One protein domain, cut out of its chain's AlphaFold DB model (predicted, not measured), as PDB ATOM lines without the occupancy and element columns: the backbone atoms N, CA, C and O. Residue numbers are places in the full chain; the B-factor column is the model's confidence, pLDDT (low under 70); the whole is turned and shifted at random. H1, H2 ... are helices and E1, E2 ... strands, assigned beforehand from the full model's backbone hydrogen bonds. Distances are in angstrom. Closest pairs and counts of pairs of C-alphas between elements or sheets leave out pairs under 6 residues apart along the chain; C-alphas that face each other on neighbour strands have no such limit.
ATOM      1  N   TYR A  11     367.493 334.339 223.238       88.62
ATOM      2  CA  TYR A  11     367.430 335.038 224.522       88.62
ATOM      3  C   TYR A  11     367.153 336.532 224.331       88.62
ATOM      4  O   TYR A  11     366.353 337.100 225.072       88.62
ATOM      5  N   GLU A  12     367.745 337.175 223.325       86.94
ATOM      6  CA  GLU A  12     367.422 338.570 223.012       86.94
ATOM      7  C   GLU A  12     365.967 338.722 222.557       86.94
ATOM      8  O   GLU A  12     365.285 339.647 222.985       86.94
ATOM      9  N   GLU A  13     365.452 337.786 221.757       86.94
ATOM     10  CA  GLU A  13     364.082 337.871 221.238       86.94
ATOM     11  C   GLU A  13     362.992 337.586 222.279       86.94
ATOM     12  O   GLU A  13     361.891 338.128 222.171       86.94
ATOM     13  N   ARG A  14     363.243 336.688 223.242       88.94
ATOM     14  CA  ARG A  14     362.199 336.177 224.159       88.94
ATOM     15  C   ARG A  14     362.390 336.562 225.615       88.94
ATOM     16  O   ARG A  14     361.515 336.261 226.428       88.94
ATOM     17  N   LEU A  15     363.529 337.150 225.961       91.56
ATOM     18  CA  LEU A  15     363.860 337.464 227.344       91.56
ATOM     19  C   LEU A  15     364.302 338.911 227.524       91.56
ATOM     20  O   LEU A  15     363.873 339.544 228.483       91.56
ATOM     21  N   ALA A  16     365.132 339.460 226.636       92.88
ATOM     22  CA  ALA A  16     365.659 340.805 226.841       92.88
ATOM     23  C   ALA A  16     364.540 341.863 226.874       92.88
ATOM     24  O   ALA A  16     363.767 342.019 225.933       92.88
ATOM     25  N   GLY A  17     364.482 342.629 227.966       93.75
ATOM     26  CA  GLY A  17     363.482 343.675 228.179       93.75
ATOM     27  C   GLY A  17     362.151 343.196 228.769       93.75
ATOM     28  O   GLY A  17     361.328 344.043 229.129       93.75
ATOM     29  N   GLU A  18     361.942 341.890 228.933       95.81
ATOM     30  CA  GLU A  18     360.725 341.358 229.548       95.81
ATOM     31  C   GLU A  18     360.722 341.612 231.060       95.81
ATOM     32  O   GLU A  18     361.730 341.456 231.745       95.81
ATOM     33  N   THR A  19     359.570 342.008 231.598       96.19
ATOM     34  CA  THR A  19     359.364 342.224 233.048       96.19
ATOM     35  C   THR A  19     358.485 341.150 233.674       96.19
ATOM     36  O   THR A  19     358.409 341.043 234.893       96.19
ATOM     37  N   THR A  20     357.842 340.328 232.851       96.75
ATOM     38  CA  THR A  20     357.048 339.181 233.273       96.75
ATOM     39  C   THR A  20     357.586 337.967 232.542       96.75
ATOM     40  O   THR A  20     357.696 337.988 231.320       96.75
ATOM     41  N   VAL A  21     357.933 336.921 233.284       95.75
ATOM     42  CA  VAL A  21     358.493 335.698 232.706       95.75
ATOM     43  C   VAL A  21     357.764 334.476 233.241       95.75
ATOM     44  O   VAL A  21     357.422 334.407 234.424       95.75
ATOM     45  N   GLU A  22     357.520 333.513 232.361       96.88
ATOM     46  CA  GLU A  22     357.173 332.154 232.758       96.88
ATOM     47  C   GLU A  22     358.461 331.421 233.111       96.88
ATOM     48  O   GLU A  22     359.454 331.526 232.387       96.88
ATOM     49  N   TRP A  23     358.466 330.699 234.223       95.44
ATOM     50  CA  TRP A  23     359.614 329.937 234.658       95.44
ATOM     51  C   TRP A  23     359.233 328.588 235.249       95.44
ATOM     52  O   TRP A  23     358.166 328.401 235.829       95.44
ATOM     53  N   GLN A  24     360.161 327.647 235.148       96.50
ATOM     54  CA  GLN A  24     360.075 326.356 235.805       96.50
ATOM     55  C   GLN A  24     361.475 325.922 236.243       96.50
ATOM     56  O   GLN A  24     362.482 326.259 235.617       96.50
ATOM     57  N   CYS A  25     361.568 325.143 237.322       95.31
ATOM     58  CA  CYS A  25     362.809 324.454 237.655       95.31
ATOM     59  C   CYS A  25     363.249 323.562 236.488       95.31
ATOM     60  O   CYS A  25     362.484 322.702 236.061       95.31
ATOM     61  N   GLY A  26     364.497 323.695 236.028       94.50
ATOM     62  CA  GLY A  26     365.011 322.929 234.887       94.50
ATOM     63  C   GLY A  26     364.934 321.417 235.109       94.50
ATOM     64  O   GLY A  26     364.611 320.658 234.201       94.50
ATOM     65  N   VAL A  27     365.111 320.970 236.355       93.44
ATOM     66  CA  VAL A  27     364.946 319.557 236.719       93.44
ATOM     67  C   VAL A  27     363.544 319.028 236.392       93.44
ATOM     68  O   VAL A  27     363.430 317.928 235.854       93.44
ATOM     69  N   ALA A  28     362.511 319.821 236.691       93.88
ATOM     70  CA  ALA A  28     361.117 319.474 236.437       93.88
ATOM     71  C   ALA A  28     360.763 319.660 234.953       93.88
ATOM     72  O   ALA A  28     360.187 318.766 234.342       93.88
ATOM     73  N   ALA A  29     361.180 320.780 234.352       94.44
ATOM     74  CA  ALA A  29     360.912 321.112 232.950       94.44
ATOM     75  C   ALA A  29     361.453 320.057 231.972       94.44
ATOM     76  O   ALA A  29     360.837 319.756 230.952       94.44
ATOM     77  N   TYR A  30     362.606 319.468 232.297       91.62
ATOM     78  CA  TYR A  30     363.266 318.476 231.452       91.62
ATOM     79  C   TYR A  30     362.988 317.024 231.851       91.62
ATOM     80  O   TYR A  30     363.596 316.138 231.249       91.62
ATOM     81  N   ASP A  31     362.121 316.783 232.842       88.94
ATOM     82  CA  ASP A  31     361.718 315.441 233.297       88.94
ATOM     83  C   ASP A  31     362.941 314.515 233.503       88.94
ATOM     84  O   ASP A  31     363.036 313.399 232.988       88.94
ATOM     85  N   ARG A  32     363.985 315.050 234.162       85.81
ATOM     86  CA  ARG A  32     365.326 314.424 234.183       85.81
ATOM     87  C   ARG A  32     365.431 313.184 235.050       85.81
ATOM     88  O   ARG A  32     366.351 312.392 234.843       85.81
ATOM     89  N   PHE A  33     364.565 313.081 236.043       91.81
ATOM     90  CA  PHE A  33     364.620 312.075 237.091       91.81
ATOM     91  C   PHE A  33     363.243 311.457 237.270       91.81
ATOM     92  O   PHE A  33     362.229 312.123 237.062       91.81
ATOM     93  N   GLU A  34     363.209 310.188 237.662       92.38
ATOM     94  CA  GLU A  34     361.961 309.501 237.966       92.38
ATOM     95  C   GLU A  34     361.424 309.980 239.328       92.38
ATOM     96  O   GLU A  34     362.208 310.407 240.173       92.38
ATOM     97  N   PRO A  35     360.108 309.889 239.606       91.06
ATOM     98  CA  PRO A  35     359.522 310.344 240.875       91.06
ATOM     99  C   PRO A  35     360.117 309.721 242.149       91.06
ATOM    100  O   PRO A  35     359.881 310.221 243.250       91.06
ATOM    101  N   ASP A  36     360.845 308.611 242.017       93.56
ATOM    102  CA  ASP A  36     361.495 307.904 243.121       93.56
ATOM    103  C   ASP A  36     362.915 308.424 243.417       93.56
ATOM    104  O   ASP A  36     363.492 308.073 244.452       93.56
ATOM    105  N   ASP A  37     363.493 309.227 242.518       92.50
ATOM    106  CA  ASP A  37     364.846 309.755 242.653       92.50
ATOM    107  C   ASP A  37     364.904 310.898 243.684       92.50
ATOM    108  O   ASP A  37     364.011 311.748 243.733       92.50
ATOM    109  N   PRO A  38     365.985 310.998 244.482       88.50
ATOM    110  CA  PRO A  38     366.156 312.102 245.428       88.50
ATOM    111  C   PRO A  38     366.252 313.472 244.743       88.50
ATOM    112  O   PRO A  38     365.950 314.492 245.358       88.50
ATOM    113  N   GLU A  39     366.707 313.491 243.490       89.81
ATOM    114  CA  GLU A  39     366.837 314.684 242.661       89.81
ATOM    115  C   GLU A  39     365.555 315.044 241.898       89.81
ATOM    116  O   GLU A  39     365.541 316.068 241.218       89.81
ATOM    117  N   TYR A  40     364.485 314.247 241.999       92.75
ATOM    118  CA  TYR A  40     363.202 314.550 241.367       92.75
ATOM    119  C   TYR A  40     362.639 315.906 241.808       92.75
ATOM    120  O   TYR A  40     362.774 316.329 242.958       92.75
ATOM    121  N   CYS A  41     361.980 316.592 240.876       94.31
ATOM    122  CA  CYS A  41     361.311 317.858 241.126       94.31
ATOM    123  C   CYS A  41     359.987 317.892 240.364       94.31
ATOM    124  O   CYS A  41     359.978 317.721 239.149       94.31
ATOM    125  N   ASP A  42     358.892 318.158 241.073       95.06
ATOM    126  CA  ASP A  42     357.535 318.305 240.533       95.06
ATOM    127  C   ASP A  42     357.103 319.774 240.411       95.06
ATOM    128  O   ASP A  42     355.916 320.073 240.324       95.06
ATOM    129  N   HIS A  43     358.061 320.708 240.401       94.50
ATOM    130  CA  HIS A  43     357.779 322.132 240.247       94.50
ATOM    131  C   HIS A  43     357.024 322.400 238.944       94.50
ATOM    132  O   HIS A  43     357.585 322.243 237.859       94.50
ATOM    133  N   GLU A  44     355.774 322.844 239.046       95.25
ATOM    134  CA  GLU A  44     354.965 323.248 237.896       95.25
ATOM    135  C   GLU A  44     355.475 324.582 237.307       95.25
ATOM    136  O   GLU A  44     356.177 325.328 237.994       95.25
ATOM    137  N   PRO A  45     355.194 324.896 236.031       94.31
ATOM    138  CA  PRO A  45     355.493 326.212 235.475       94.31
ATOM    139  C   PRO A  45     354.715 327.315 236.198       94.31
ATOM    140  O   PRO A  45     353.512 327.189 236.436       94.31
ATOM    141  N   GLU A  46     355.385 328.421 236.499       95.12
ATOM    142  CA  GLU A  46     354.801 329.582 237.167       95.12
ATOM    143  C   GLU A  46     355.189 330.878 236.454       95.12
ATOM    144  O   GLU A  46     356.195 330.953 235.758       95.12
ATOM    145  N   THR A  47     354.405 331.940 236.633       96.25
ATOM    146  CA  THR A  47     354.719 333.269 236.089       96.25
ATOM    147  C   THR A  47     355.091 334.217 237.219       96.25
ATOM    148  O   THR A  47     354.372 334.293 238.217       96.25
ATOM    149  N   ILE A  48     356.182 334.965 237.053       95.25
ATOM    150  CA  ILE A  48     356.619 335.984 238.015       95.25
ATOM    151  C   ILE A  48     356.831 337.339 237.342       95.25
ATOM    152  O   ILE A  48     357.080 337.425 236.139       95.25
ATOM    153  N   GLU A  49     356.763 338.393 238.150       96.62
ATOM    154  CA  GLU A  49     357.192 339.741 237.778       96.62
ATOM    155  C   GLU A  49     358.613 339.977 238.301       96.62
ATOM    156  O   GLU A  49     358.914 339.677 239.457       96.62
ATOM    157  N   LEU A  50     359.482 340.493 237.439       96.25
ATOM    158  CA  LEU A  50     360.847 340.880 237.773       96.25
ATOM    159  C   LEU A  50     360.871 342.309 238.328       96.25
ATOM    160  O   LEU A  50     360.069 343.158 237.934       96.25
ATOM    161  N   ASP A  51     361.831 342.588 239.209       96.50
ATOM    162  CA  ASP A  51     362.023 343.924 239.792       96.50
ATOM    163  C   ASP A  51     362.474 344.949 238.737       96.50
ATOM    164  O   ASP A  51     362.145 346.135 238.804       96.50
ATOM    165  N   GLU A  52     363.230 344.478 237.746       96.38
ATOM    166  CA  GLU A  52     363.707 345.230 236.591       96.38
ATOM    167  C   GLU A  52     363.623 344.333 235.343       96.38
ATOM    168  O   GLU A  52     363.596 343.106 235.477       96.38
ATOM    169  N   PRO A  53     363.589 344.906 234.126       96.19
ATOM    170  CA  PRO A  53     363.559 344.115 232.902       96.19
ATOM    171  C   PRO A  53     364.718 343.117 232.831       96.19
ATOM    172  O   PRO A  53     365.857 343.454 233.165       96.19
ATOM    173  N   ALA A  54     364.436 341.911 232.346       94.50
ATOM    174  CA  ALA A  54     365.445 340.892 232.130       94.50
ATOM    175  C   ALA A  54     366.524 341.387 231.155       94.50
ATOM    176  O   ALA A  54     366.249 342.050 230.150       94.50
ATOM    177  N   GLY A  55     367.774 341.068 231.476       92.00
ATOM    178  CA  GLY A  55     368.943 341.481 230.715       92.00
ATOM    179  C   GLY A  55     369.639 340.293 230.073       92.00
ATOM    180  O   GLY A  55     369.806 339.254 230.709       92.00
ATOM    181  N   VAL A  56     370.097 340.479 228.837       90.81
ATOM    182  CA  VAL A  56     371.002 339.555 228.146       90.81
ATOM    183  C   VAL A  56     372.292 340.316 227.858       90.81
ATOM    184  O   VAL A  56     372.298 341.311 227.136       90.81
ATOM    185  N   GLY A  57     373.380 339.915 228.508       85.62
ATOM    186  CA  GLY A  57     374.704 340.494 228.316       85.62
ATOM    187  C   GLY A  57     375.356 340.011 227.020       85.62
ATOM    188  O   GLY A  57     375.030 338.944 226.508       85.62
ATOM    189  N   ALA A  58     376.347 340.756 226.526       80.62
ATOM    190  CA  ALA A  58     377.060 340.432 225.281       80.62
ATOM    191  C   ALA A  58     377.775 339.063 225.298       80.62
ATOM    192  O   ALA A  58     378.047 338.497 224.243       80.62
ATOM    193  N   ASP A  59     378.074 338.533 226.488       82.44
ATOM    194  CA  ASP A  59     378.685 337.215 226.696       82.44
ATOM    195  C   ASP A  59     377.646 336.097 226.954       82.44
ATOM    196  O   ASP A  59     378.018 334.989 227.348       82.44
ATOM    197  N   GLY A  60     376.348 336.377 226.771       78.56
ATOM    198  CA  GLY A  60     375.245 335.452 227.065       78.56
ATOM    199  C   GLY A  60     374.893 335.348 228.554       78.56
ATOM    200  O   GLY A  60     374.249 334.390 228.975       78.56
ATOM    201  N   GLU A  61     375.345 336.303 229.375       87.69
ATOM    202  CA  GLU A  61     374.955 336.395 230.787       87.69
ATOM    203  C   GLU A  61     373.488 336.817 230.899       87.69
ATOM    204  O   GLU A  61     373.092 337.838 230.342       87.69
ATOM    205  N   ILE A  62     372.692 336.044 231.635       90.31
ATOM    206  CA  ILE A  62     371.274 336.325 231.851       90.31
ATOM    207  C   ILE A  62     371.095 336.967 233.227       90.31
ATOM    208  O   ILE A  62     371.474 336.385 234.243       90.31
ATOM    209  N   SER A  63     370.498 338.157 233.259       91.88
ATOM    210  CA  SER A  63     370.124 338.868 234.482       91.88
ATOM    211  C   SER A  63     368.609 338.841 234.648       91.88
ATOM    212  O   SER A  63     367.885 339.290 233.760       91.88
ATOM    213  N   LEU A  64     368.134 338.334 235.787       93.94
ATOM    214  CA  LEU A  64     366.711 338.264 236.144       93.94
ATOM    215  C   LEU A  64     366.495 338.908 237.524       93.94
ATOM    216  O   LEU A  64     366.436 338.206 238.535       93.94
ATOM    217  N   PRO A  65     366.442 340.246 237.610       94.31
ATOM    218  CA  PRO A  65     366.311 340.948 238.885       94.31
ATOM    219  C   PRO A  65     364.999 340.587 239.590       94.31
ATOM    220  O   PRO A  65     363.935 340.617 238.982       94.31
ATOM    221  N   GLY A  66     365.068 340.221 240.870       91.38
ATOM    222  CA  GLY A  66     363.901 339.759 241.637       91.38
ATOM    223  C   GLY A  66     363.549 338.277 241.449       91.38
ATOM    224  O   GLY A  66     362.666 337.768 242.138       91.38
ATOM    225  N   PHE A  67     364.254 337.546 240.577       93.19
ATOM    226  CA  PHE A  67     364.087 336.098 240.442       93.19
ATOM    227  C   PHE A  67     364.554 335.367 241.720       93.19
ATOM    228  O   PHE A  67     365.593 335.730 242.278       93.19
ATOM    229  N   PRO A  68     363.842 334.320 242.191       88.69
ATOM    230  CA  PRO A  68     364.151 333.639 243.453       88.69
ATOM    231  C   PRO A  68     365.551 333.011 243.499       88.69
ATOM    232  O   PRO A  68     366.123 332.870 244.578       88.69
ATOM    233  N   GLY A  69     366.111 332.625 242.347       87.25
ATOM    234  CA  GLY A  69     367.468 332.077 242.228       87.25
ATOM    235  C   GLY A  69     367.623 330.637 242.725       87.25
ATOM    236  O   GLY A  69     368.666 330.029 242.515       87.25
ATOM    237  N   GLU A  70     366.587 330.071 243.341       92.69
ATOM    238  CA  GLU A  70     366.529 328.687 243.794       92.69
ATOM    239  C   GLU A  70     365.109 328.144 243.619       92.69
ATOM    240  O   GLU A  70     364.127 328.835 243.895       92.69
ATOM    241  N   CYS A  71     364.988 326.903 243.150       92.75
ATOM    242  CA  CYS A  71     363.700 326.230 243.074       92.75
ATOM    243  C   CYS A  71     363.151 325.971 244.493       92.75
ATOM    244  O   CYS A  71     363.807 325.267 245.264       92.75
ATOM    245  N   PRO A  72     361.932 326.425 244.834       91.06
ATOM    246  CA  PRO A  72     361.352 326.247 246.167       91.06
ATOM    247  C   PRO A  72     360.949 324.797 246.484       91.06
ATOM    248  O   PRO A  72     360.666 324.484 247.638       91.06
ATOM    249  N   VAL A  73     360.903 323.924 245.472       91.62
ATOM    250  CA  VAL A  73     360.499 322.515 245.599       91.62
ATOM    251  C   VAL A  73     361.703 321.624 245.893       91.62
ATOM    252  O   VAL A  73     361.737 320.955 246.922       91.62
ATOM    253  N   CYS A  74     362.713 321.630 245.016       90.94
ATOM    254  CA  CYS A  74     363.879 320.749 245.141       90.94
ATOM    255  C   CYS A  74     365.170 321.460 245.580       90.94
ATOM    256  O   CYS A  74     366.194 320.804 245.766       90.94
ATOM    257  N   GLY A  75     365.165 322.790 245.726       90.12
ATOM    258  CA  GLY A  75     366.355 323.562 246.100       90.12
ATOM    259  C   GLY A  75     367.396 323.706 244.984       90.12
ATOM    260  O   GLY A  75     368.537 324.057 245.262       90.12
ATOM    261  N   ASN A  76     367.061 323.400 243.722       88.81
ATOM    262  CA  ASN A  76     367.975 323.571 242.587       88.81
ATOM    263  C   ASN A  76     368.272 325.066 242.343       88.81
ATOM    264  O   ASN A  76     367.339 325.796 242.005       88.81
ATOM    265  N   PRO A  77     369.537 325.521 242.431       89.25
ATOM    266  CA  PRO A  77     369.878 326.933 242.277       89.25
ATOM    267  C   PRO A  77     370.475 327.284 240.908       89.25
ATOM    268  O   PRO A  77     370.912 328.408 240.693       89.25
ATOM    269  N   LYS A  78     370.600 326.313 239.993       87.38
ATOM    270  CA  LYS A  78     371.446 326.479 238.802       87.38
ATOM    271  C   LYS A  78     370.671 326.580 237.513       87.38
ATOM    272  O   LYS A  78     371.047 327.366 236.658       87.38
ATOM    273  N   GLU A  79     369.662 325.740 237.340       92.69
ATOM    274  CA  GLU A  79     369.063 325.527 236.027       92.69
ATOM    275  C   GLU A  79     367.560 325.736 236.043       92.69
ATOM    276  O   GLU A  79     366.847 325.118 236.836       92.69
ATOM    277  N   PHE A  80     367.087 326.566 235.125       95.00
ATOM    278  CA  PHE A  80     365.689 326.937 235.000       95.00
ATOM    279  C   PHE A  80     365.299 326.978 233.529       95.00
ATOM    280  O   PHE A  80     366.130 327.264 232.671       95.00
ATOM    281  N   GLU A  81     364.037 326.708 233.233       95.50
ATOM    282  CA  GLU A  81     363.446 327.088 231.958       95.50
ATOM    283  C   GLU A  81     362.756 328.436 232.154       95.50
ATOM    284  O   GLU A  81     361.926 328.542 233.048       95.50
ATOM    285  N   ILE A  82     363.115 329.456 231.370       95.25
ATOM    286  CA  ILE A  82     362.522 330.800 231.404       95.25
ATOM    287  C   ILE A  82     361.989 331.133 230.009       95.25
ATOM    288  O   ILE A  82     362.759 331.126 229.050       95.25
ATOM    289  N   ASN A  83     360.693 331.418 229.867       94.56
ATOM    290  CA  ASN A  83     360.029 331.663 228.577       94.56
ATOM    291  C   ASN A  83     360.353 330.579 227.517       94.56
ATOM    292  O   ASN A  83     360.550 330.874 226.333       94.56
ATOM    293  N   GLY A  84     360.461 329.316 227.947       92.44
ATOM    294  CA  GLY A  84     360.829 328.179 227.094       92.44
ATOM    295  C   GLY A  84     362.314 328.112 226.700       92.44
ATOM    296  O   GLY A  84     362.662 327.415 225.743       92.44
ATOM    297  N   LEU A  85     363.195 328.854 227.379       93.19
ATOM    298  CA  LEU A  85     364.645 328.848 227.173       93.19
ATOM    299  C   LEU A  85     365.374 328.294 228.401       93.19
ATOM    300  O   LEU A  85     365.093 328.691 229.526       93.19
ATOM    301  N   GLY A  86     366.354 327.416 228.189       92.50
ATOM    302  CA  GLY A  86     367.162 326.861 229.277       92.50
ATOM    303  C   GLY A  86     368.205 327.853 229.789       92.50
ATOM    304  O   GLY A  86     369.211 328.092 229.130       92.50
ATOM    305  N   VAL A  87     368.007 328.391 230.987       91.12
ATOM    306  CA  VAL A  87     368.888 329.371 231.628       91.12
ATOM    307  C   VAL A  87     369.716 328.709 232.726       91.12
ATOM    308  O   VAL A  87     369.194 327.991 233.582       91.12
ATOM    309  N   PHE A  88     371.018 329.006 232.732       88.75
ATOM    310  CA  PHE A  88     371.932 328.631 233.807       88.75
ATOM    311  C   PHE A  88     372.348 329.863 234.608       88.75
ATOM    312  O   PHE A  88     373.128 330.683 234.122       88.75
ATOM    313  N   LEU A  89     371.852 329.975 235.837       83.88
ATOM    314  CA  LEU A  89     372.254 331.021 236.773       83.88
ATOM    315  C   LEU A  89     373.593 330.639 237.427       83.88
ATOM    316  O   LEU A  89     373.849 329.464 237.716       83.88
TER     317      LEU A  89
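Overview. This is residues 11 to 89 of the 90 residues of an uncharacterized protein of Halorubrum sodomense (UniProt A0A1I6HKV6). Little regular structure: a small twisted sheet of four short strands lies between the far ends of two long loops, residues 30 to 45 and 50 to 78. H2 packs on E3; H1 grazes the sheet. The 79 printed residues, 26 in named elements, run H1, E1, H2, E2, E3, E4: class mixed, sheet order E2 E1 E3 E4, antiparallel. The whole is compact, radius of gyration of the C-alphas 12.6 A, and elongated, 39 by 23 by 17 A.

Along the chain. H1 is residues 11 to 14, from C-alpha 11 at (367.430, 335.038, 224.522). E1 is 20 to 25, 16.4 A long; H2 26 to 29; E2 46 to 49, 10.5 A; E3 79 to 82; E4 85 to 88, ending at (371.932, 328.631, 233.807).

Arrangement. E1's pairing is staggered: with E2 over 20 to 23, N 23 to O 46 2.8 A, and with E3 over 23 to 25, N 24 to O 81 2.9 A. E3 and E4 form a hairpin, N 82 to O 85 2.8 A. H2's height over the sheet is 7.3 A; its closest C-alphas to E3 are Gly 26 and Phe 80, 4.1 A. Both helices are too short for an O i to N i+4 pair.

Size, cuts and confidence. The farthest C-alphas, Asp 36 and Ala 58, are 40.2 A apart. The printed part has no cut. H2 to E2 and E2 to E3 are long links. No printed residue is under 70 in pLDDT.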